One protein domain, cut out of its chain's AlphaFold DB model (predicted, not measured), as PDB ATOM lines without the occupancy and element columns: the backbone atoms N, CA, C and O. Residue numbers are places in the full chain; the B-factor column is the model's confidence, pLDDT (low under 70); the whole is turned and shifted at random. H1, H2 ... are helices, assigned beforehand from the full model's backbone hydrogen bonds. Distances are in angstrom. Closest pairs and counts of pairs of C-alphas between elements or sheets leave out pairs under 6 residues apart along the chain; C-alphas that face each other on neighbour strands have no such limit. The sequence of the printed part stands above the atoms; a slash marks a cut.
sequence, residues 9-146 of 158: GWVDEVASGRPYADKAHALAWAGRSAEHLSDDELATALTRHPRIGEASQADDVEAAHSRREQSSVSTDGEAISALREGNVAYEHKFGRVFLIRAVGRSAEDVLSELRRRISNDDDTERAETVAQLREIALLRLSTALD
ATOM      1  N   GLY A   9     -14.192  20.537 321.006       93.19
ATOM      2  CA  GLY A   9     -15.157  19.436 320.912       93.19
ATOM      3  C   GLY A   9     -16.530  19.889 320.408       93.19
ATOM      4  O   GLY A   9     -17.093  19.288 319.495       93.19
ATOM      5  N   TRP A  10     -17.028  21.020 320.915       95.88
ATOM      6  CA  TRP A  10     -18.277  21.615 320.441       95.88
ATOM      7  C   TRP A  10     -18.184  22.080 318.981       95.88
ATOM      8  O   TRP A  10     -19.110  21.867 318.198       95.88
ATOM      9  N   VAL A  11     -17.072  22.717 318.593       96.12
ATOM     10  CA  VAL A  11     -16.860  23.175 317.212       96.12
ATOM     11  C   VAL A  11     -16.888  21.991 316.248       96.12
ATOM     12  O   VAL A  11     -17.579  22.068 315.229       96.12
ATOM     13  N   ASP A  12     -16.191  20.908 316.579       95.44
ATOM     14  CA  ASP A  12     -16.114  19.704 315.754       95.44
ATOM     15  C   ASP A  12     -17.462  18.985 315.663       95.44
ATOM     16  O   ASP A  12     -17.877  18.577 314.573       95.44
ATOM     17  N   GLU A  13     -18.195  18.885 316.773       95.19
ATOM     18  CA  GLU A  13     -19.513  18.250 316.817       95.19
ATOM     19  C   GLU A  13     -20.551  19.019 315.982       95.19
ATOM     20  O   GLU A  13     -21.320  18.426 315.217       95.19
ATOM     21  N   VAL A  14     -20.545  20.353 316.056       96.38
ATOM     22  CA  VAL A  14     -21.417  21.201 315.229       96.38
ATOM     23  C   VAL A  14     -20.960  21.215 313.767       96.38
ATOM     24  O   VAL A  14     -21.773  21.223 312.845       96.38
ATOM     25  N   ALA A  15     -19.658  21.182 313.493       96.19
ATOM     26  CA  ALA A  15     -19.168  21.115 312.119       96.19
ATOM     27  C   ALA A  15     -19.514  19.778 311.441       96.19
ATOM     28  O   ALA A  15     -19.815  19.773 310.242       96.19
ATOM     29  N   SER A  16     -19.489  18.678 312.199       96.19
ATOM     30  CA  SER A  16     -19.742  17.313 311.718       96.19
ATOM     31  C   SER A  16     -21.227  16.996 311.544       96.19
ATOM     32  O   SER A  16     -21.569  16.114 310.764       96.19
ATOM     33  N   GLY A  17     -22.125  17.736 312.204       94.38
ATOM     34  CA  GLY A  17     -23.578  17.582 312.044       94.38
ATOM     35  C   GLY A  17     -24.142  18.100 310.714       94.38
ATOM     36  O   GLY A  17     -25.347  18.017 310.484       94.38
ATOM     37  N   ARG A  18     -23.300  18.664 309.838       94.12
ATOM     38  CA  ARG A  18     -23.712  19.212 308.538       94.12
ATOM     39  C   ARG A  18     -23.935  18.106 307.489       94.12
ATOM     40  O   ARG A  18     -23.232  17.099 307.512       94.12
ATOM     41  N   PRO A  19     -24.816  18.332 306.493       95.75
ATOM     42  CA  PRO A  19     -25.639  19.529 306.294       95.75
ATOM     43  C   PRO A  19     -26.859  19.579 307.227       95.75
ATOM     44  O   PRO A  19     -27.474  18.559 307.520       95.75
ATOM     45  N   TYR A  20     -27.237  20.788 307.646       96.25
ATOM     46  CA  TYR A  20     -28.475  21.032 308.391       96.25
ATOM     47  C   TYR A  20     -29.623  21.378 307.442       96.25
ATOM     48  O   TYR A  20     -29.402  22.028 306.422       96.25
ATOM     49  N   ALA A  21     -30.847  20.982 307.804       95.25
ATOM     50  CA  ALA A  21     -32.040  21.290 307.016       95.25
ATOM     51  C   ALA A  21     -32.357  22.796 306.993       95.25
ATOM     52  O   ALA A  21     -32.712  23.340 305.952       95.25
ATOM     53  N   ASP A  22     -32.205  23.469 308.134       95.06
ATOM     54  CA  ASP A  22     -32.414  24.907 308.292       95.06
ATOM     55  C   ASP A  22     -31.636  25.452 309.511       95.06
ATOM     56  O   ASP A  22     -30.962  24.714 310.242       95.06
ATOM     57  N   LYS A  23     -31.746  26.768 309.739       95.12
ATOM     58  CA  LYS A  23     -31.147  27.461 310.889       95.12
ATOM     59  C   LYS A  23     -31.613  26.880 312.229       95.12
ATOM     60  O   LYS A  23     -30.809  26.778 313.153       95.12
ATOM     61  N   ALA A  24     -32.884  26.496 312.353       96.06
ATOM     62  CA  ALA A  24     -33.427  25.969 313.603       96.06
ATOM     63  C   ALA A  24     -32.812  24.606 313.949       96.06
ATOM     64  O   ALA A  24     -32.436  24.383 315.099       96.06
ATOM     65  N   HIS A  25     -32.616  23.732 312.959       97.00
ATOM     66  CA  HIS A  25     -31.923  22.456 313.133       97.00
ATOM     67  C   HIS A  25     -30.456  22.650 313.532       97.00
ATOM     68  O   HIS A  25     -29.979  21.954 314.430       97.00
ATOM     69  N   ALA A  26     -29.762  23.621 312.929       96.88
ATOM     70  CA  ALA A  26     -28.389  23.958 313.307       96.88
ATOM     71  C   ALA A  26     -28.298  24.439 314.767       96.88
ATOM     72  O   ALA A  26     -27.457  23.959 315.526       96.88
ATOM     73  N   LEU A  27     -29.194  25.342 315.189       97.56
ATOM     74  CA  LEU A  27     -29.244  25.849 316.567       97.56
ATOM     75  C   LEU A  27     -29.641  24.765 317.576       97.56
ATOM     76  O   LEU A  27     -29.069  24.698 318.662       97.56
ATOM     77  N   ALA A  28     -30.589  23.892 317.228       96.94
ATOM     78  CA  ALA A  28     -30.991  22.780 318.083       96.94
ATOM     79  C   ALA A  28     -29.840  21.785 318.286       96.94
ATOM     80  O   ALA A  28     -29.594  21.364 319.417       96.94
ATOM     81  N   TRP A  29     -29.115  21.443 317.214       97.25
ATOM     82  CA  TRP A  29     -27.931  20.589 317.296       97.25
ATOM     83  C   TRP A  29     -26.855  21.227 318.175       97.25
ATOM     84  O   TRP A  29     -26.481  20.654 319.192       97.25
ATOM     85  N   ALA A  30     -26.465  22.463 317.856       96.81
ATOM     86  CA  ALA A  30     -25.473  23.223 318.609       96.81
ATOM     87  C   ALA A  30     -25.826  23.393 320.093       96.81
ATOM     88  O   ALA A  30     -24.940  23.390 320.948       96.81
ATOM     89  N   GLY A  31     -27.115  23.521 320.408       96.31
ATOM     90  CA  GLY A  31     -27.588  23.620 321.779       96.31
ATOM     91  C   GLY A  31     -27.367  22.329 322.559       96.31
ATOM     92  O   GLY A  31     -26.910  22.401 323.693       96.31
ATOM     93  N   ARG A  32     -27.662  21.169 321.958       95.44
ATOM     94  CA  ARG A  32     -27.441  19.860 322.596       95.44
ATOM     95  C   ARG A  32     -25.959  19.564 322.799       95.44
ATOM     96  O   ARG A  32     -25.577  19.107 323.869       95.44
ATOM     97  N   SER A  33     -25.126  19.895 321.815       94.44
ATOM     98  CA  SER A  33     -23.671  19.715 321.913       94.44
ATOM     99  C   SER A  33     -23.055  20.539 323.054       94.44
ATOM    100  O   SER A  33     -22.044  20.156 323.624       94.44
ATOM    101  N   ALA A  34     -23.676  21.660 323.442       93.81
ATOM    102  CA  ALA A  34     -23.213  22.483 324.563       93.81
ATOM    103  C   ALA A  34     -23.707  22.007 325.949       93.81
ATOM    104  O   ALA A  34     -23.325  22.598 326.955       93.81
ATOM    105  N   GLU A  35     -24.566  20.982 326.038       90.19
ATOM    106  CA  GLU A  35     -25.088  20.484 327.328       90.19
ATOM    107  C   GLU A  35     -24.050  19.680 328.122       90.19
ATOM    108  O   GLU A  35     -24.132  19.614 329.346       90.19
ATOM    109  N   HIS A  36     -23.069  19.087 327.438       84.88
ATOM    110  CA  HIS A  36     -22.162  18.087 328.009       84.88
ATOM    111  C   HIS A  36     -20.718  18.584 328.131       84.88
ATOM    112  O   HIS A  36     -19.786  17.789 328.050       84.88
ATOM    113  N   LEU A  37     -20.529  19.892 328.336       91.44
ATOM    114  CA  LEU A  37     -19.198  20.460 328.542       91.44
ATOM    115  C   LEU A  37     -18.543  19.857 329.790       91.44
ATOM    116  O   LEU A  37     -19.123  19.860 330.888       91.44
ATOM    117  N   SER A  38     -17.317  19.371 329.612       92.50
ATOM    118  CA  SER A  38     -16.435  19.020 330.722       92.50
ATOM    119  C   SER A  38     -16.012  20.267 331.506       92.50
ATOM    120  O   SER A  38     -16.168  21.403 331.049       92.50
ATOM    121  N   ASP A  39     -15.464  20.064 332.702       91.25
ATOM    122  CA  ASP A  39     -15.013  21.170 333.557       91.25
ATOM    123  C   ASP A  39     -13.863  21.954 332.924       91.25
ATOM    124  O   ASP A  39     -13.843  23.181 332.997       91.25
ATOM    125  N   ASP A  40     -12.956  21.261 332.234       92.50
ATOM    126  CA  ASP A  40     -11.824  21.875 331.538       92.50
ATOM    127  C   ASP A  40     -12.284  22.709 330.333       92.50
ATOM    128  O   ASP A  40     -11.790  23.819 330.105       92.50
ATOM    129  N   GLU A  41     -13.269  22.217 329.576       94.38
ATOM    130  CA  GLU A  41     -13.872  22.964 328.468       94.38
ATOM    131  C   GLU A  41     -14.641  24.184 328.972       94.38
ATOM    132  O   GLU A  41     -14.524  25.265 328.391       94.38
ATOM    133  N   LEU A  42     -15.387  24.040 330.071       94.38
ATOM    134  CA  LEU A  42     -16.080  25.154 330.706       94.38
ATOM    135  C   LEU A  42     -15.081  26.211 331.189       94.38
ATOM    136  O   LEU A  42     -15.245  27.390 330.874       94.38
ATOM    137  N   ALA A  43     -14.029  25.809 331.904       92.12
ATOM    138  CA  ALA A  43     -12.995  26.719 332.388       92.12
ATOM    139  C   ALA A  43     -12.310  27.461 331.231       92.12
ATOM    140  O   ALA A  43     -12.174  28.684 331.280       92.12
ATOM    141  N   THR A  44     -11.954  26.740 330.163       91.00
ATOM    142  CA  THR A  44     -11.355  27.311 328.947       91.00
ATOM    143  C   THR A  44     -12.295  28.297 328.262       91.00
ATOM    144  O   THR A  44     -11.878  29.388 327.872       91.00
ATOM    145  N   ALA A  45     -13.580  27.957 328.139       92.69
ATOM    146  CA  ALA A  45     -14.563  28.855 327.552       92.69
ATOM    147  C   ALA A  45     -14.670  30.152 328.363       92.69
ATOM    148  O   ALA A  45     -14.629  31.240 327.789       92.69
ATOM    149  N   LEU A  46     -14.733  30.052 329.695       92.06
ATOM    150  CA  LEU A  46     -14.870  31.198 330.594       92.06
ATOM    151  C   LEU A  46     -13.700  32.188 330.511       92.06
ATOM    152  O   LEU A  46     -13.929  33.380 330.702       92.06
ATOM    153  N   THR A  47     -12.482  31.770 330.141       88.00
ATOM    154  CA  THR A  47     -11.354  32.714 329.981       88.00
ATOM    155  C   THR A  47     -11.561  33.718 328.843       88.00
ATOM    156  O   THR A  47     -10.845  34.715 328.760       88.00
ATOM    157  N   ARG A  48     -12.509  33.455 327.933       85.06
ATOM    158  CA  ARG A  48     -12.884  34.349 326.826       85.06
ATOM    159  C   ARG A  48     -14.021  35.307 327.191       85.06
ATOM    160  O   ARG A  48     -14.420  36.111 326.351       85.06
ATOM    161  N   HIS A  49     -14.547  35.230 328.414       86.75
ATOM    162  CA  HIS A  49     -15.639  36.076 328.881       86.75
ATOM    163  C   HIS A  49     -15.126  37.108 329.893       86.75
ATOM    164  O   HIS A  49     -14.789  36.743 331.021       86.75
ATOM    165  N   PRO A  50     -15.069  38.403 329.525       86.25
ATOM    166  CA  PRO A  50     -14.784  39.449 330.499       86.25
ATOM    167  C   PRO A  50     -15.931  39.557 331.511       86.25
ATOM    168  O   PRO A  50     -17.068  39.159 331.234       86.25
ATOM    169  N   ARG A  51     -15.641  40.138 332.679       89.25
ATOM    170  CA  ARG A  51     -16.650  40.377 333.718       89.25
ATOM    171  C   ARG A  51     -17.779  41.264 333.197       89.25
ATOM    172  O   ARG A  51     -17.563  42.178 332.398       89.25
ATOM    173  N   ILE A  52     -18.991  41.038 333.704       86.06
ATOM    174  CA  ILE A  52     -20.102  41.957 333.446       86.06
ATOM    175  C   ILE A  52     -19.814  43.304 334.117       86.06
ATOM    176  O   ILE A  52     -19.466  43.352 335.296       86.06
ATOM    177  N   GLY A  53     -19.971  44.390 333.359       80.38
ATOM    178  CA  GLY A  53     -19.673  45.752 333.809       80.38
ATOM    179  C   GLY A  53     -18.223  46.196 333.595       80.38
ATOM    180  O   GLY A  53     -17.883  47.340 333.900       80.38
ATOM    181  N   GLU A  54     -17.383  45.327 333.030       77.00
ATOM    182  CA  GLU A  54     -16.036  45.648 332.559       77.00
ATOM    183  C   GLU A  54     -16.000  45.467 331.036       77.00
ATOM    184  O   GLU A  54     -15.818  44.368 330.512       77.00
ATOM    185  N   ALA A  55     -16.213  46.552 330.290       63.25
ATOM    186  CA  ALA A  55     -16.110  46.494 328.837       63.25
ATOM    187  C   ALA A  55     -14.643  46.308 328.419       63.25
ATOM    188  O   ALA A  55     -13.804  47.180 328.676       63.25
ATOM    189  N   SER A  56     -14.343  45.201 327.728       65.94
ATOM    190  CA  SER A  56     -13.036  45.006 327.094       65.94
ATOM    191  C   SER A  56     -12.768  46.122 326.080       65.94
ATOM    192  O   SER A  56     -13.580  46.381 325.184       65.94
ATOM    193  N   GLN A  57     -11.613  46.775 326.233       65.88
ATOM    194  CA  GLN A  57     -11.113  47.821 325.335       65.88
ATOM    195  C   GLN A  57     -10.360  47.246 324.124       65.88
ATOM    196  O   GLN A  57      -9.806  48.004 323.336       65.88
ATOM    197  N   ALA A  58     -10.296  45.918 323.986       73.00
ATOM    198  CA  ALA A  58      -9.643  45.287 322.850       73.00
ATOM    199  C   ALA A  58     -10.467  45.445 321.558       73.00
ATOM    200  O   ALA A  58     -11.703  45.526 321.577       73.00
ATOM    201  N   ASP A  59      -9.761  45.439 320.430       72.81
ATOM    202  CA  ASP A  59     -10.327  45.469 319.077       72.81
ATOM    203  C   ASP A  59     -10.313  44.072 318.436       72.81
ATOM    204  O   ASP A  59      -9.869  43.878 317.306       72.81
ATOM    205  N   ASP A  60     -10.804  43.075 319.173       81.25
ATOM    206  CA  ASP A  60     -11.006  41.710 318.685       81.25
ATOM    207  C   ASP A  60     -12.501  41.330 318.622       81.25
ATOM    208  O   ASP A  60     -13.404  42.091 319.002       81.25
ATOM    209  N   VAL A  61     -12.779  40.156 318.048       81.19
ATOM    210  CA  VAL A  61     -14.146  39.664 317.809       81.19
ATOM    211  C   VAL A  61     -14.867  39.421 319.137       81.19
ATOM    212  O   VAL A  61     -16.056  39.721 319.269       81.19
ATOM    213  N   GLU A  62     -14.142  38.932 320.133       79.69
ATOM    214  CA  GLU A  62     -14.583  38.636 321.488       79.69
ATOM    215  C   GLU A  62     -15.013  39.905 322.227       79.69
ATOM    216  O   GLU A  62     -16.115  39.962 322.779       79.69
ATOM    217  N   ALA A  63     -14.208  40.963 322.165       81.88
ATOM    218  CA  ALA A  63     -14.546  42.262 322.722       81.88
ATOM    219  C   ALA A  63     -15.747  42.884 321.998       81.88
ATOM    220  O   ALA A  63     -16.638  43.440 322.646       81.88
ATOM    221  N   ALA A  64     -15.844  42.732 320.673       84.44
ATOM    222  CA  ALA A  64     -17.016  43.173 319.922       84.44
ATOM    223  C   ALA A  64     -18.297  42.417 320.331       84.44
ATOM    224  O   ALA A  64     -19.358  43.036 320.445       84.44
ATOM    225  N   HIS A  65     -18.221  41.104 320.583       85.12
ATOM    226  CA  HIS A  65     -19.336  40.331 321.142       85.12
ATOM    227  C   HIS A  65     -19.714  40.821 322.537       85.12
ATOM    228  O   HIS A  65     -20.879  41.147 322.756       85.12
ATOM    229  N   SER A  66     -18.738  40.971 323.435       84.88
ATOM    230  CA  SER A  66     -18.971  41.447 324.800       84.88
ATOM    231  C   SER A  66     -19.653  42.817 324.830       84.88
ATOM    232  O   SER A  66     -20.605  43.009 325.584       84.88
ATOM    233  N   ARG A  67     -19.207  43.772 323.998       86.06
ATOM    234  CA  ARG A  67     -19.819  45.110 323.916       86.06
ATOM    235  C   ARG A  67     -21.275  45.051 323.458       86.06
ATOM    236  O   ARG A  67     -22.118  45.740 324.021       86.06
ATOM    237  N   ARG A  68     -21.584  44.221 322.455       86.38
ATOM    238  CA  ARG A  68     -22.969  44.032 321.988       86.38
ATOM    239  C   ARG A  68     -23.834  43.370 323.057       86.38
ATOM    240  O   ARG A  68     -24.948  43.826 323.307       86.38
ATOM    241  N   GLU A  69     -23.314  42.329 323.700       88.69
ATOM    242  CA  GLU A  69     -24.033  41.534 324.699       88.69
ATOM    243  C   GLU A  69     -24.362  42.329 325.960       88.69
ATOM    244  O   GLU A  69     -25.445  42.159 326.513       88.69
ATOM    245  N   GLN A  70     -23.468  43.224 326.381       88.81
ATOM    246  CA  GLN A  70     -23.642  44.054 327.574       88.81
ATOM    247  C   GLN A  70     -24.201  45.454 327.271       88.81
ATOM    248  O   GLN A  70     -24.244  46.294 328.159       88.81
ATOM    249  N   SER A  71     -24.653  45.732 326.043       86.94
ATOM    250  CA  SER A  71     -25.077  47.082 325.625       86.94
ATOM    251  C   SER A  71     -26.240  47.682 326.432       86.94
ATOM    252  O   SER A  71     -26.387  48.901 326.469       86.94
ATOM    253  N   SER A  72     -27.066  46.848 327.071       85.06
ATOM    254  CA  SER A  72     -28.174  47.273 327.944       85.06
ATOM    255  C   SER A  72     -27.792  47.380 329.427       85.06
ATOM    256  O   SER A  72     -28.585  47.869 330.228       85.06
ATOM    257  N   VAL A  73     -26.594  46.930 329.801       85.00
ATOM    258  CA  VAL A  73     -26.082  47.009 331.170       85.00
ATOM    259  C   VAL A  73     -25.419  48.372 331.337       85.00
ATOM    260  O   VAL A  73     -24.419  48.654 330.677       85.00
ATOM    261  N   SER A  74     -25.971  49.226 332.207       79.88
ATOM    262  CA  SER A  74     -25.356  50.534 332.462       79.88
ATOM    263  C   SER A  74     -23.931  50.374 332.994       79.88
ATOM    264  O   SER A  74     -23.650  49.492 333.805       79.88
ATOM    265  N   THR A  75     -23.031  51.253 332.556       79.06
ATOM    266  CA  THR A  75     -21.638  51.303 333.025       79.06
ATOM    267  C   THR A  75     -21.444  52.215 334.235       79.06
ATOM    268  O   THR A  75     -20.324  52.348 334.730       79.06
ATOM    269  N   ASP A  76     -22.513  52.854 334.709       78.44
ATOM    270  CA  ASP A  76     -22.530  53.761 335.853       78.44
ATOM    271  C   ASP A  76     -23.680  53.440 336.826       78.44
ATOM    272  O   ASP A  76     -24.542  52.599 336.566       78.44
ATOM    273  N   GLY A  77     -23.646  54.074 338.001       85.06
ATOM    274  CA  GLY A  77     -24.675  53.939 339.033       85.06
ATOM    275  C   GLY A  77     -24.327  52.996 340.190       85.06
ATOM    276  O   GLY A  77     -23.230  52.448 340.315       85.06
ATOM    277  N   GLU A  78     -25.285  52.832 341.098       89.75
ATOM    278  CA  GLU A  78     -25.119  51.997 342.292       89.75
ATOM    279  C   GLU A  78     -25.073  50.505 341.931       89.75
ATOM    280  O   GLU A  78     -24.236  49.762 342.449       89.75
ATOM    281  N   ALA A  79     -25.903  50.078 340.972       89.81
ATOM    282  CA  ALA A  79     -25.962  48.692 340.521       89.81
ATOM    283  C   ALA A  79     -24.619  48.204 339.957       89.81
ATOM    284  O   ALA A  79     -24.189  47.101 340.292       89.81
ATOM    285  N   ILE A  80     -23.907  49.024 339.170       89.38
ATOM    286  CA  ILE A  80     -22.606  48.623 338.610       89.38
ATOM    287  C   ILE A  80     -21.523  48.508 339.686       89.38
ATOM    288  O   ILE A  80     -20.665  47.629 339.613       89.38
ATOM    289  N   SER A  81     -21.577  49.362 340.713       90.25
ATOM    290  CA  SER A  81     -20.651  49.302 341.849       90.25
ATOM    291  C   SER A  81     -20.862  48.011 342.641       90.25
ATOM    292  O   SER A  81     -19.912  47.265 342.878       90.25
ATOM    293  N   ALA A  82     -22.122  47.679 342.935       93.69
ATOM    294  CA  ALA A  82     -22.486  46.429 343.594       93.69
ATOM    295  C   ALA A  82     -22.175  45.185 342.736       93.69
ATOM    296  O   ALA A  82     -21.809  44.145 343.278       93.69
ATOM    297  N   LEU A  83     -22.275  45.279 341.404       93.88
ATOM    298  CA  LEU A  83     -21.869  44.204 340.492       93.88
ATOM    299  C   LEU A  83     -20.367  43.934 340.551       93.88
ATOM    300  O   LEU A  83     -19.969  42.773 340.554       93.88
ATOM    301  N   ARG A  84     -19.526  44.972 340.632       92.31
ATOM    302  CA  ARG A  84     -18.068  44.801 340.758       92.31
ATOM    303  C   ARG A  84     -17.698  44.058 342.037       92.31
ATOM    304  O   ARG A  84     -16.947  43.089 341.977       92.31
ATOM    305  N   GLU A  85     -18.264  44.465 343.170       94.25
ATOM    306  CA  GLU A  85     -18.073  43.765 344.448       94.25
ATOM    307  C   GLU A  85     -18.607  42.327 344.387       94.25
ATOM    308  O   GLU A  85     -17.939  41.385 344.816       94.25
ATOM    309  N   GLY A  86     -19.785  42.150 343.785       96.38
ATOM    310  CA  GLY A  86     -20.402  40.848 343.571       96.38
ATOM    311  C   GLY A  86     -19.549  39.904 342.723       96.38
ATOM    312  O   GLY A  86     -19.414  38.738 343.083       96.38
ATOM    313  N   ASN A  87     -18.936  40.393 341.641       95.94
ATOM    314  CA  ASN A  87     -18.048  39.600 340.786       95.94
ATOM    315  C   ASN A  87     -16.837  39.080 341.571       95.94
ATOM    316  O   ASN A  87     -16.504  37.903 341.471       95.94
ATOM    317  N   VAL A  88     -16.218  39.930 342.400       96.12
ATOM    318  CA  VAL A  88     -15.086  39.528 343.253       96.12
ATOM    319  C   VAL A  88     -15.513  38.454 344.256       96.12
ATOM    320  O   VAL A  88     -14.823  37.447 344.417       96.12
ATOM    321  N   ALA A  89     -16.661  38.635 344.912       97.38
ATOM    322  CA  ALA A  89     -17.183  37.652 345.860       97.38
ATOM    323  C   ALA A  89     -17.541  36.318 345.180       97.38
ATOM    324  O   ALA A  89     -17.267  35.248 345.726       97.38
ATOM    325  N   TYR A  90     -18.120  36.381 343.980       98.06
ATOM    326  CA  TYR A  90     -18.461  35.215 343.174       98.06
ATOM    327  C   TYR A  90     -17.200  34.436 342.771       98.06
ATOM    328  O   TYR A  90     -17.135  33.225 342.984       98.06
ATOM    329  N   GLU A  91     -16.165  35.122 342.279       96.25
ATOM    330  CA  GLU A  91     -14.880  34.504 341.923       96.25
ATOM    331  C   GLU A  91     -14.189  33.869 343.128       96.25
ATOM    332  O   GLU A  91     -13.676  32.759 343.025       96.25
ATOM    333  N   HIS A  92     -14.221  34.525 344.291       97.62
ATOM    334  CA  HIS A  92     -13.673  33.951 345.516       97.62
ATOM    335  C   HIS A  92     -14.406  32.665 345.935       97.62
ATOM    336  O   HIS A  92     -13.782  31.744 346.458       97.62
ATOM    337  N   LYS A  93     -15.727  32.590 345.727       97.94
ATOM    338  CA  LYS A  93     -16.528  31.416 346.103       97.94
ATOM    339  C   LYS A  93     -16.355  30.251 345.125       97.94
ATOM    340  O   LYS A  93     -16.173  29.122 345.570       97.94
ATOM    341  N   PHE A  94     -16.455  30.518 343.826       96.94
ATOM    342  CA  PHE A  94     -16.566  29.481 342.796       96.94
ATOM    343  C   PHE A  94     -15.291  29.289 341.962       96.94
ATOM    344  O   PHE A  94     -15.224  28.380 341.139       96.94
ATOM    345  N   GLY A  95     -14.283  30.152 342.124       95.19
ATOM    346  CA  GLY A  95     -13.030  30.083 341.366       95.19
ATOM    347  C   GLY A  95     -13.182  30.378 339.869       95.19
ATOM    348  O   GLY A  95     -12.314  30.007 339.084       95.19
ATOM    349  N   ARG A  96     -14.288  31.009 339.453       94.56
ATOM    350  CA  ARG A  96     -14.622  31.300 338.051       94.56
ATOM    351  C   ARG A  96     -15.401  32.609 337.930       94.56
ATOM    352  O   ARG A  96     -16.028  33.035 338.897       94.56
ATOM    353  N   VAL A  97     -15.362  33.246 336.758       95.06
ATOM    354  CA  VAL A  97     -16.090  34.505 336.510       95.06
ATOM    355  C   VAL A  97     -17.605  34.291 336.541       95.06
ATOM    356  O   VAL A  97     -18.099  33.238 336.134       95.06
ATOM    357  N   PHE A  98     -18.353  35.309 336.969       96.88
ATOM    358  CA  PHE A  98     -19.811  35.295 336.869       96.88
ATOM    359  C   PHE A  98     -20.247  35.432 335.406       96.88
ATOM    360  O   PHE A  98     -20.065  36.481 334.783       96.88
ATOM    361  N   LEU A  99     -20.843  34.371 334.861       96.12
ATOM    362  CA  LEU A  99     -21.335  34.341 333.486       96.12
ATOM    363  C   LEU A  99     -22.861  34.412 333.435       96.12
ATOM    364  O   LEU A  99     -23.556  33.627 334.083       96.12
ATOM    365  N   ILE A 100     -23.389  35.302 332.597       96.94
ATOM    366  CA  ILE A 100     -24.823  35.424 332.335       96.94
ATOM    367  C   ILE A 100     -25.074  35.967 330.927       96.94
ATOM    368  O   ILE A 100     -24.323  36.810 330.431       96.94
ATOM    369  N   ARG A 101     -26.157  35.530 330.275       96.31
ATOM    370  CA  ARG A 101     -26.608  36.122 329.012       96.31
ATOM    371  C   ARG A 101     -27.170  37.515 329.282       96.31
ATOM    372  O   ARG A 101     -28.304  37.661 329.740       96.31
ATOM    373  N   ALA A 102     -26.362  38.530 328.987       93.81
ATOM    374  CA  ALA A 102     -26.658  39.929 329.298       93.81
ATOM    375  C   ALA A 102     -27.599  40.622 328.295       93.81
ATOM    376  O   ALA A 102     -28.229  41.614 328.652       93.81
ATOM    377  N   VAL A 103     -27.754  40.094 327.071       92.62
ATOM    378  CA  VAL A 103     -28.624  40.697 326.043       92.62
ATOM    379  C   VAL A 103     -30.034  40.900 326.600       92.62
ATOM    380  O   VAL A 103     -30.685  39.927 326.980       92.62
ATOM    381  N   GLY A 104     -30.505  42.148 326.626       91.06
ATOM    382  CA  GLY A 104     -31.841  42.515 327.106       91.06
ATOM    383  C   GLY A 104     -32.013  42.553 328.630       91.06
ATOM    384  O   GLY A 104     -33.147  42.668 329.082       91.06
ATOM    385  N   ARG A 105     -30.934  42.446 329.416       94.19
ATOM    386  CA  ARG A 105     -30.960  42.610 330.878       94.19
ATOM    387  C   ARG A 105     -30.414  43.980 331.280       94.19
ATOM    388  O   ARG A 105     -29.442  44.453 330.691       94.19
ATOM    389  N   SER A 106     -31.020  44.588 332.297       92.38
ATOM    390  CA  SER A 106     -30.476  45.774 332.970       92.38
ATOM    391  C   SER A 106     -29.345  45.404 333.942       92.38
ATOM    392  O   SER A 106     -29.125  44.226 334.239       92.38
ATOM    393  N   ALA A 107     -28.627  46.402 334.470       92.00
ATOM    394  CA  ALA A 107     -27.622  46.167 335.510       92.00
ATOM    395  C   ALA A 107     -28.259  45.609 336.795       92.00
ATOM    396  O   ALA A 107     -27.688  44.735 337.447       92.00
ATOM    397  N   GLU A 108     -29.466  46.059 337.126       94.38
ATOM    398  CA  GLU A 108     -30.254  45.603 338.267       94.38
ATOM    399  C   GLU A 108     -30.676  44.136 338.115       94.38
ATOM    400  O   GLU A 108     -30.549  43.366 339.070       94.38
ATOM    401  N   ASP A 109     -31.107  43.725 336.918       95.75
ATOM    402  CA  ASP A 109     -31.456  42.326 336.634       95.75
ATOM    403  C   ASP A 109     -30.237  41.413 336.794       95.75
ATOM    404  O   ASP A 109     -30.315  40.355 337.420       95.75
ATOM    405  N   VAL A 110     -29.085  41.827 336.253       95.94
ATOM    406  CA  VAL A 110     -27.822  41.085 336.392       95.94
ATOM    407  C   VAL A 110     -27.418  40.993 337.864       95.94
ATOM    408  O   VAL A 110     -27.029  39.921 338.325       95.94
ATOM    409  N   LEU A 111     -27.530  42.088 338.621       95.81
ATOM    410  CA  LEU A 111     -27.167  42.118 340.038       95.81
ATOM    411  C   LEU A 111     -28.076  41.224 340.882       95.81
ATOM    412  O   LEU A 111     -27.599  40.543 341.790       95.81
ATOM    413  N   SER A 112     -29.376  41.218 340.585       97.56
ATOM    414  CA  SER A 112     -30.343  40.326 341.223       97.56
ATOM    415  C   SER A 112     -29.953  38.861 341.016       97.56
ATOM    416  O   SER A 112     -29.878  38.088 341.974       97.56
ATOM    417  N   GLU A 113     -29.594  38.496 339.785       98.31
ATOM    418  CA  GLU A 113     -29.161  37.138 339.460       98.31
ATOM    419  C   GLU A 113     -27.840  36.766 340.122       98.31
ATOM    420  O   GLU A 113     -27.725  35.665 340.656       98.31
ATOM    421  N   LEU A 114     -26.872  37.683 340.166       98.00
ATOM    422  CA  LEU A 114     -25.620  37.471 340.890       98.00
ATOM    423  C   LEU A 114     -25.898  37.176 342.368       98.00
ATOM    424  O   LEU A 114     -25.391  36.197 342.915       98.00
ATOM    425  N   ARG A 115     -26.749  37.981 343.015       97.69
ATOM    426  CA  ARG A 115     -27.123  37.809 344.429       97.69
ATOM    427  C   ARG A 115     -27.885  36.511 344.692       97.69
ATOM    428  O   ARG A 115     -27.707  35.910 345.749       97.69
ATOM    429  N   ARG A 116     -28.718  36.058 343.753       98.38
ATOM    430  CA  ARG A 116     -29.388  34.756 343.858       98.38
ATOM    431  C   ARG A 116     -28.368  33.620 343.746       98.38
ATOM    432  O   ARG A 116     -28.297  32.766 344.626       98.38
ATOM    433  N   ARG A 117     -27.554  33.648 342.693       98.44
ATOM    434  CA  ARG A 117     -26.622  32.576 342.319       98.44
ATOM    435  C   ARG A 117     -25.433  32.439 343.256       98.44
ATOM    436  O   ARG A 117     -24.970  31.333 343.498       98.44
ATOM    437  N   ILE A 118     -24.998  33.520 343.903       97.88
ATOM    438  CA  ILE A 118     -23.939  33.430 344.918       97.88
ATOM    439  C   ILE A 118     -24.346  32.584 346.134       97.88
ATOM    440  O   ILE A 118     -23.483  32.173 346.907       97.88
ATOM    441  N   SER A 119     -25.635  32.277 346.300       97.88
ATOM    442  CA  SER A 119     -26.134  31.376 347.345       97.88
ATOM    443  C   SER A 119     -26.164  29.899 346.922       97.88
ATOM    444  O   SER A 119     -26.332  29.047 347.790       97.88
ATOM    445  N   ASN A 120     -25.955  29.583 345.639       98.56
ATOM    446  CA  ASN A 120     -25.941  28.210 345.122       98.56
ATOM    447  C   ASN A 120     -24.762  27.391 345.683       98.56
ATOM    448  O   ASN A 120     -23.717  27.952 346.044       98.56
ATOM    449  N   ASP A 121     -24.917  26.066 345.728       98.31
ATOM    450  CA  ASP A 121     -23.782  25.135 345.784       98.31
ATOM    451  C   ASP A 121     -23.050  25.069 344.429       98.31
ATOM    452  O   ASP A 121     -23.524  25.609 343.426       98.31
ATOM    453  N   ASP A 122     -21.857  24.467 344.413       97.19
ATOM    454  CA  ASP A 122     -20.999  24.478 343.222       97.19
ATOM    455  C   ASP A 122     -21.614  23.708 342.045       97.19
ATOM    456  O   ASP A 122     -21.562  24.195 340.919       97.19
ATOM    457  N   ASP A 123     -22.265  22.567 342.298       96.81
ATOM    458  CA  ASP A 123     -22.881  21.737 341.255       96.81
ATOM    459  C   ASP A 123     -24.055  22.460 340.580       96.81
ATOM    460  O   ASP A 123     -24.162  22.497 339.348       96.81
ATOM    461  N   THR A 124     -24.920  23.086 341.384       98.19
ATOM    462  CA  THR A 124     -26.045  23.893 340.901       98.19
ATOM    463  C   THR A 124     -25.541  25.090 340.103       98.19
ATOM    464  O   THR A 124     -26.035  25.366 339.008       98.19
ATOM    465  N   GLU A 125     -24.523  25.784 340.614       98.19
ATOM    466  CA  GLU A 125     -23.971  26.955 339.940       98.19
ATOM    467  C   GLU A 125     -23.251  26.600 338.641       98.19
ATOM    468  O   GLU A 125     -23.355  27.319 337.644       98.19
ATOM    469  N   ARG A 126     -22.546  25.471 338.622       96.50
ATOM    470  CA  ARG A 126     -21.913  24.928 337.425       96.50
ATOM    471  C   ARG A 126     -22.958  24.638 336.352       96.50
ATOM    472  O   ARG A 126     -22.790  25.076 335.214       96.50
ATOM    473  N   ALA A 127     -24.042  23.941 336.701       96.62
ATOM    474  CA  ALA A 127     -25.124  23.642 335.763       96.62
ATOM    475  C   ALA A 127     -25.750  24.926 335.193       96.62
ATOM    476  O   ALA A 127     -25.975  25.034 333.984       96.62
ATOM    477  N   GLU A 128     -25.968  25.931 336.041       97.94
ATOM    478  CA  GLU A 128     -26.513  27.216 335.613       97.94
ATOM    479  C   GLU A 128     -25.533  27.999 334.720       97.94
ATOM    480  O   GLU A 128     -25.929  28.576 333.704       97.94
ATOM    481  N   THR A 129     -24.238  27.955 335.030       97.06
ATOM    482  CA  THR A 129     -23.180  28.572 334.218       97.06
ATOM    483  C   THR A 129     -23.120  27.956 332.819       97.06
ATOM    484  O   THR A 129     -23.064  28.694 331.834       97.06
ATOM    485  N   VAL A 130     -23.205  26.626 332.705       96.81
ATOM    486  CA  VAL A 130     -23.273  25.926 331.408       96.81
ATOM    487  C   VAL A 130     -24.514  26.354 330.621       96.81
ATOM    488  O   VAL A 130     -24.416  26.648 329.427       96.81
ATOM    489  N   ALA A 131     -25.673  26.465 331.278       97.12
ATOM    490  CA  ALA A 131     -26.896  26.935 330.629       97.12
ATOM    491  C   ALA A 131     -26.750  28.370 330.086       97.12
ATOM    492  O   ALA A 131     -27.111  28.635 328.937       97.12
ATOM    493  N   GLN A 132     -26.157  29.280 330.865       97.69
ATOM    494  CA  GLN A 132     -25.897  30.654 330.421       97.69
ATOM    495  C   GLN A 132     -24.884  30.716 329.269       97.69
ATOM    496  O   GLN A 132     -25.091  31.461 328.309       97.69
ATOM    497  N   LEU A 133     -23.820  29.910 329.316       96.50
ATOM    498  CA  LEU A 133     -22.832  29.819 328.239       96.50
ATOM    499  C   LEU A 133     -23.463  29.326 326.935       96.50
ATOM    500  O   LEU A 133     -23.227  29.904 325.871       96.50
ATOM    501  N   ARG A 134     -24.324  28.308 327.022       96.56
ATOM    502  CA  ARG A 134     -25.104  27.803 325.888       96.56
ATOM    503  C   ARG A 134     -25.998  28.887 325.291       96.56
ATOM    504  O   ARG A 134     -26.011  29.035 324.071       96.56
ATOM    505  N   GLU A 135     -26.732  29.648 326.106       96.94
ATOM    506  CA  GLU A 135     -27.560  30.759 325.608       96.94
ATOM    507  C   GLU A 135     -26.722  31.769 324.809       96.94
ATOM    508  O   GLU A 135     -27.112  32.165 323.708       96.94
ATOM    509  N   ILE A 136     -25.552  32.154 325.330       95.81
ATOM    510  CA  ILE A 136     -24.644  33.093 324.659       95.81
ATOM    511  C   ILE A 136     -24.140  32.509 323.332       95.81
ATOM    512  O   ILE A 136     -24.225  33.171 322.295       95.81
ATOM    513  N   ALA A 137     -23.674  31.258 323.335       96.00
ATOM    514  CA  ALA A 137     -23.184  30.583 322.136       96.00
ATOM    515  C   ALA A 137     -24.257  30.494 321.040       96.00
ATOM    516  O   ALA A 137     -23.977  30.767 319.870       96.00
ATOM    517  N   LEU A 138     -25.498  30.171 321.417       96.75
ATOM    518  CA  LEU A 138     -26.629  30.091 320.492       96.75
ATOM    519  C   LEU A 138     -27.030  31.456 319.933       96.75
ATOM    520  O   LEU A 138     -27.342  31.543 318.747       96.75
ATOM    521  N   LEU A 139     -26.986  32.524 320.735       95.38
ATOM    522  CA  LEU A 139     -27.218  33.883 320.238       95.38
ATOM    523  C   LEU A 139     -26.158  34.281 319.209       95.38
ATOM    524  O   LEU A 139     -26.505  34.717 318.112       95.38
ATOM    525  N   ARG A 140     -24.875  34.059 319.519       95.19
ATOM    526  CA  ARG A 140     -23.764  34.340 318.593       95.19
ATOM    527  C   ARG A 140     -23.891  33.542 317.298       95.19
ATOM    528  O   ARG A 140     -23.731  34.111 316.219       95.19
ATOM    529  N   LEU A 141     -24.202  32.248 317.396       95.56
ATOM    530  CA  LEU A 141     -24.395  31.380 316.234       95.56
ATOM    531  C   LEU A 141     -25.605  31.813 315.404       95.56
ATOM    532  O   LEU A 141     -25.516  31.878 314.184       95.56
ATOM    533  N   SER A 142     -26.718  32.150 316.057       95.50
ATOM    534  CA  SER A 142     -27.924  32.637 315.391       95.50
ATOM    535  C   SER A 142     -27.623  33.879 314.557       95.50
ATOM    536  O   SER A 142     -27.960  33.896 313.376       95.50
ATOM    537  N   THR A 143     -26.921  34.862 315.128       92.31
ATOM    538  CA  THR A 143     -26.498  36.073 314.411       92.31
ATOM    539  C   THR A 143     -25.521  35.766 313.275       92.31
ATOM    540  O   THR A 143     -25.616  36.369 312.215       92.31
ATOM    541  N   ALA A 144     -24.592  34.824 313.459       92.12
ATOM    542  CA  ALA A 144     -23.632  34.447 312.418       92.12
ATOM    543  C   ALA A 144     -24.270  33.696 311.234       92.12
ATOM    544  O   ALA A 144     -23.709  33.693 310.141       92.12
ATOM    545  N   LEU A 145     -25.412  33.039 311.457       91.50
ATOM    546  CA  LEU A 145     -26.189  32.351 310.424       91.50
ATOM    547  C   LEU A 145     -27.221  33.259 309.744       91.50
ATOM    548  O   LEU A 145     -27.807  32.848 308.743       91.50
ATOM    549  N   ASP A 146     -27.478  34.454 310.281       88.25
ATOM    550  CA  ASP A 146     -28.337  35.419 309.603       88.25
ATOM    551  C   ASP A 146     -27.639  35.938 308.339       88.25
ATOM    552  O   ASP A 146     -26.449  36.268 308.379       88.25
TER     553      ASP A 146
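AT A GLANCE: This is residues 9 to 146 of the 158 residues of the protein "2-oxo-4-hydroxy-4-carboxy-5-ureidoimidazoline decarboxylase" of Nocardioidaceae bacterium (UniProt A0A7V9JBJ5). A long helix, H7, runs through the middle of an elongated body, with the helical hairpin of H1 and H2 packed by H2 on its last half at one end and the pair H5 and H6, side by side, at the other end. H6 and H7 open as a V from the tight link between them; the short helices H3 and H4 lie near H7, and the link of residues 95 to 106 passes through the space between H7 and the H5-H6 pair. The printed part has 138 residues with seven named helices, H1 to H7 in order along the chain, and no named strand; its class is all helix. It is compact, with a radius of gyration of the C-alphas of 15.5 A, and spans 48 by 31 by 23 A.

HOW THE PARTS SIT: H1, residues 9 to 16, and H2, residues 23 to 33, touch and form a helical hairpin; their closest C-alphas, of Val 14 and Ala 30, are 5.7 A apart. They run opposite ways at a steep tilt of 36 degrees, only just steep. H2 also touches H7, residues 122 to 145, which meets it with residues 134 to 145 alone; the closest C-alphas, of Leu 27 and Leu 138, are 6.3 A apart, at a shallow tilt of 26 degrees, opposite ways. H3, residues 39 to 46, is close to H7 but not clearly touching: the closest C-alphas, of Leu 42 and Val 130, are 7.3 A apart. H4, residues 61 to 69, is likewise close to H7 but not clearly touching, about perpendicular to it at 78 degrees, with the C-alphas of His 65 and Arg 140 closest at 7.9 A. H5, residues 78 to 94, touches H6, residues 107 to 117, the same way at a shallow tilt of 27 degrees; their closest C-alphas, of Leu 83 and Leu 111, are 5.7 A apart. H6 and H7 are close but not clearly touching, with the C-alphas of Arg 117 and Glu 125 closest at 6.7 A. H1 and H7 are apart. In H1 to H7 every O i to N i+4 pair is within hydrogen-bond range.

IN THESE COORDINATES: H1 begins at C-alpha 9 (-15.157, 19.436, 320.912). H2 is 15.4 A long, H5 24.1 A and H6 15.2 A from first to last C-alpha. H7 measures 34.1 A, from C-alpha 122 at (-20.999, 24.478, 343.222) to C-alpha 145 at (-26.189, 32.351, 310.424).

THE WHOLE: The C-alphas of Pro 19 and Glu 78, the two farthest apart, are 48.5 A from each other. The printed part has no cut. The links H3 to H4, residues 47 to 60, and H5 to H6, residues 95 to 106, are long. The mean pLDDT of the printed part is 92.1; residues 55 to 57 are under 70.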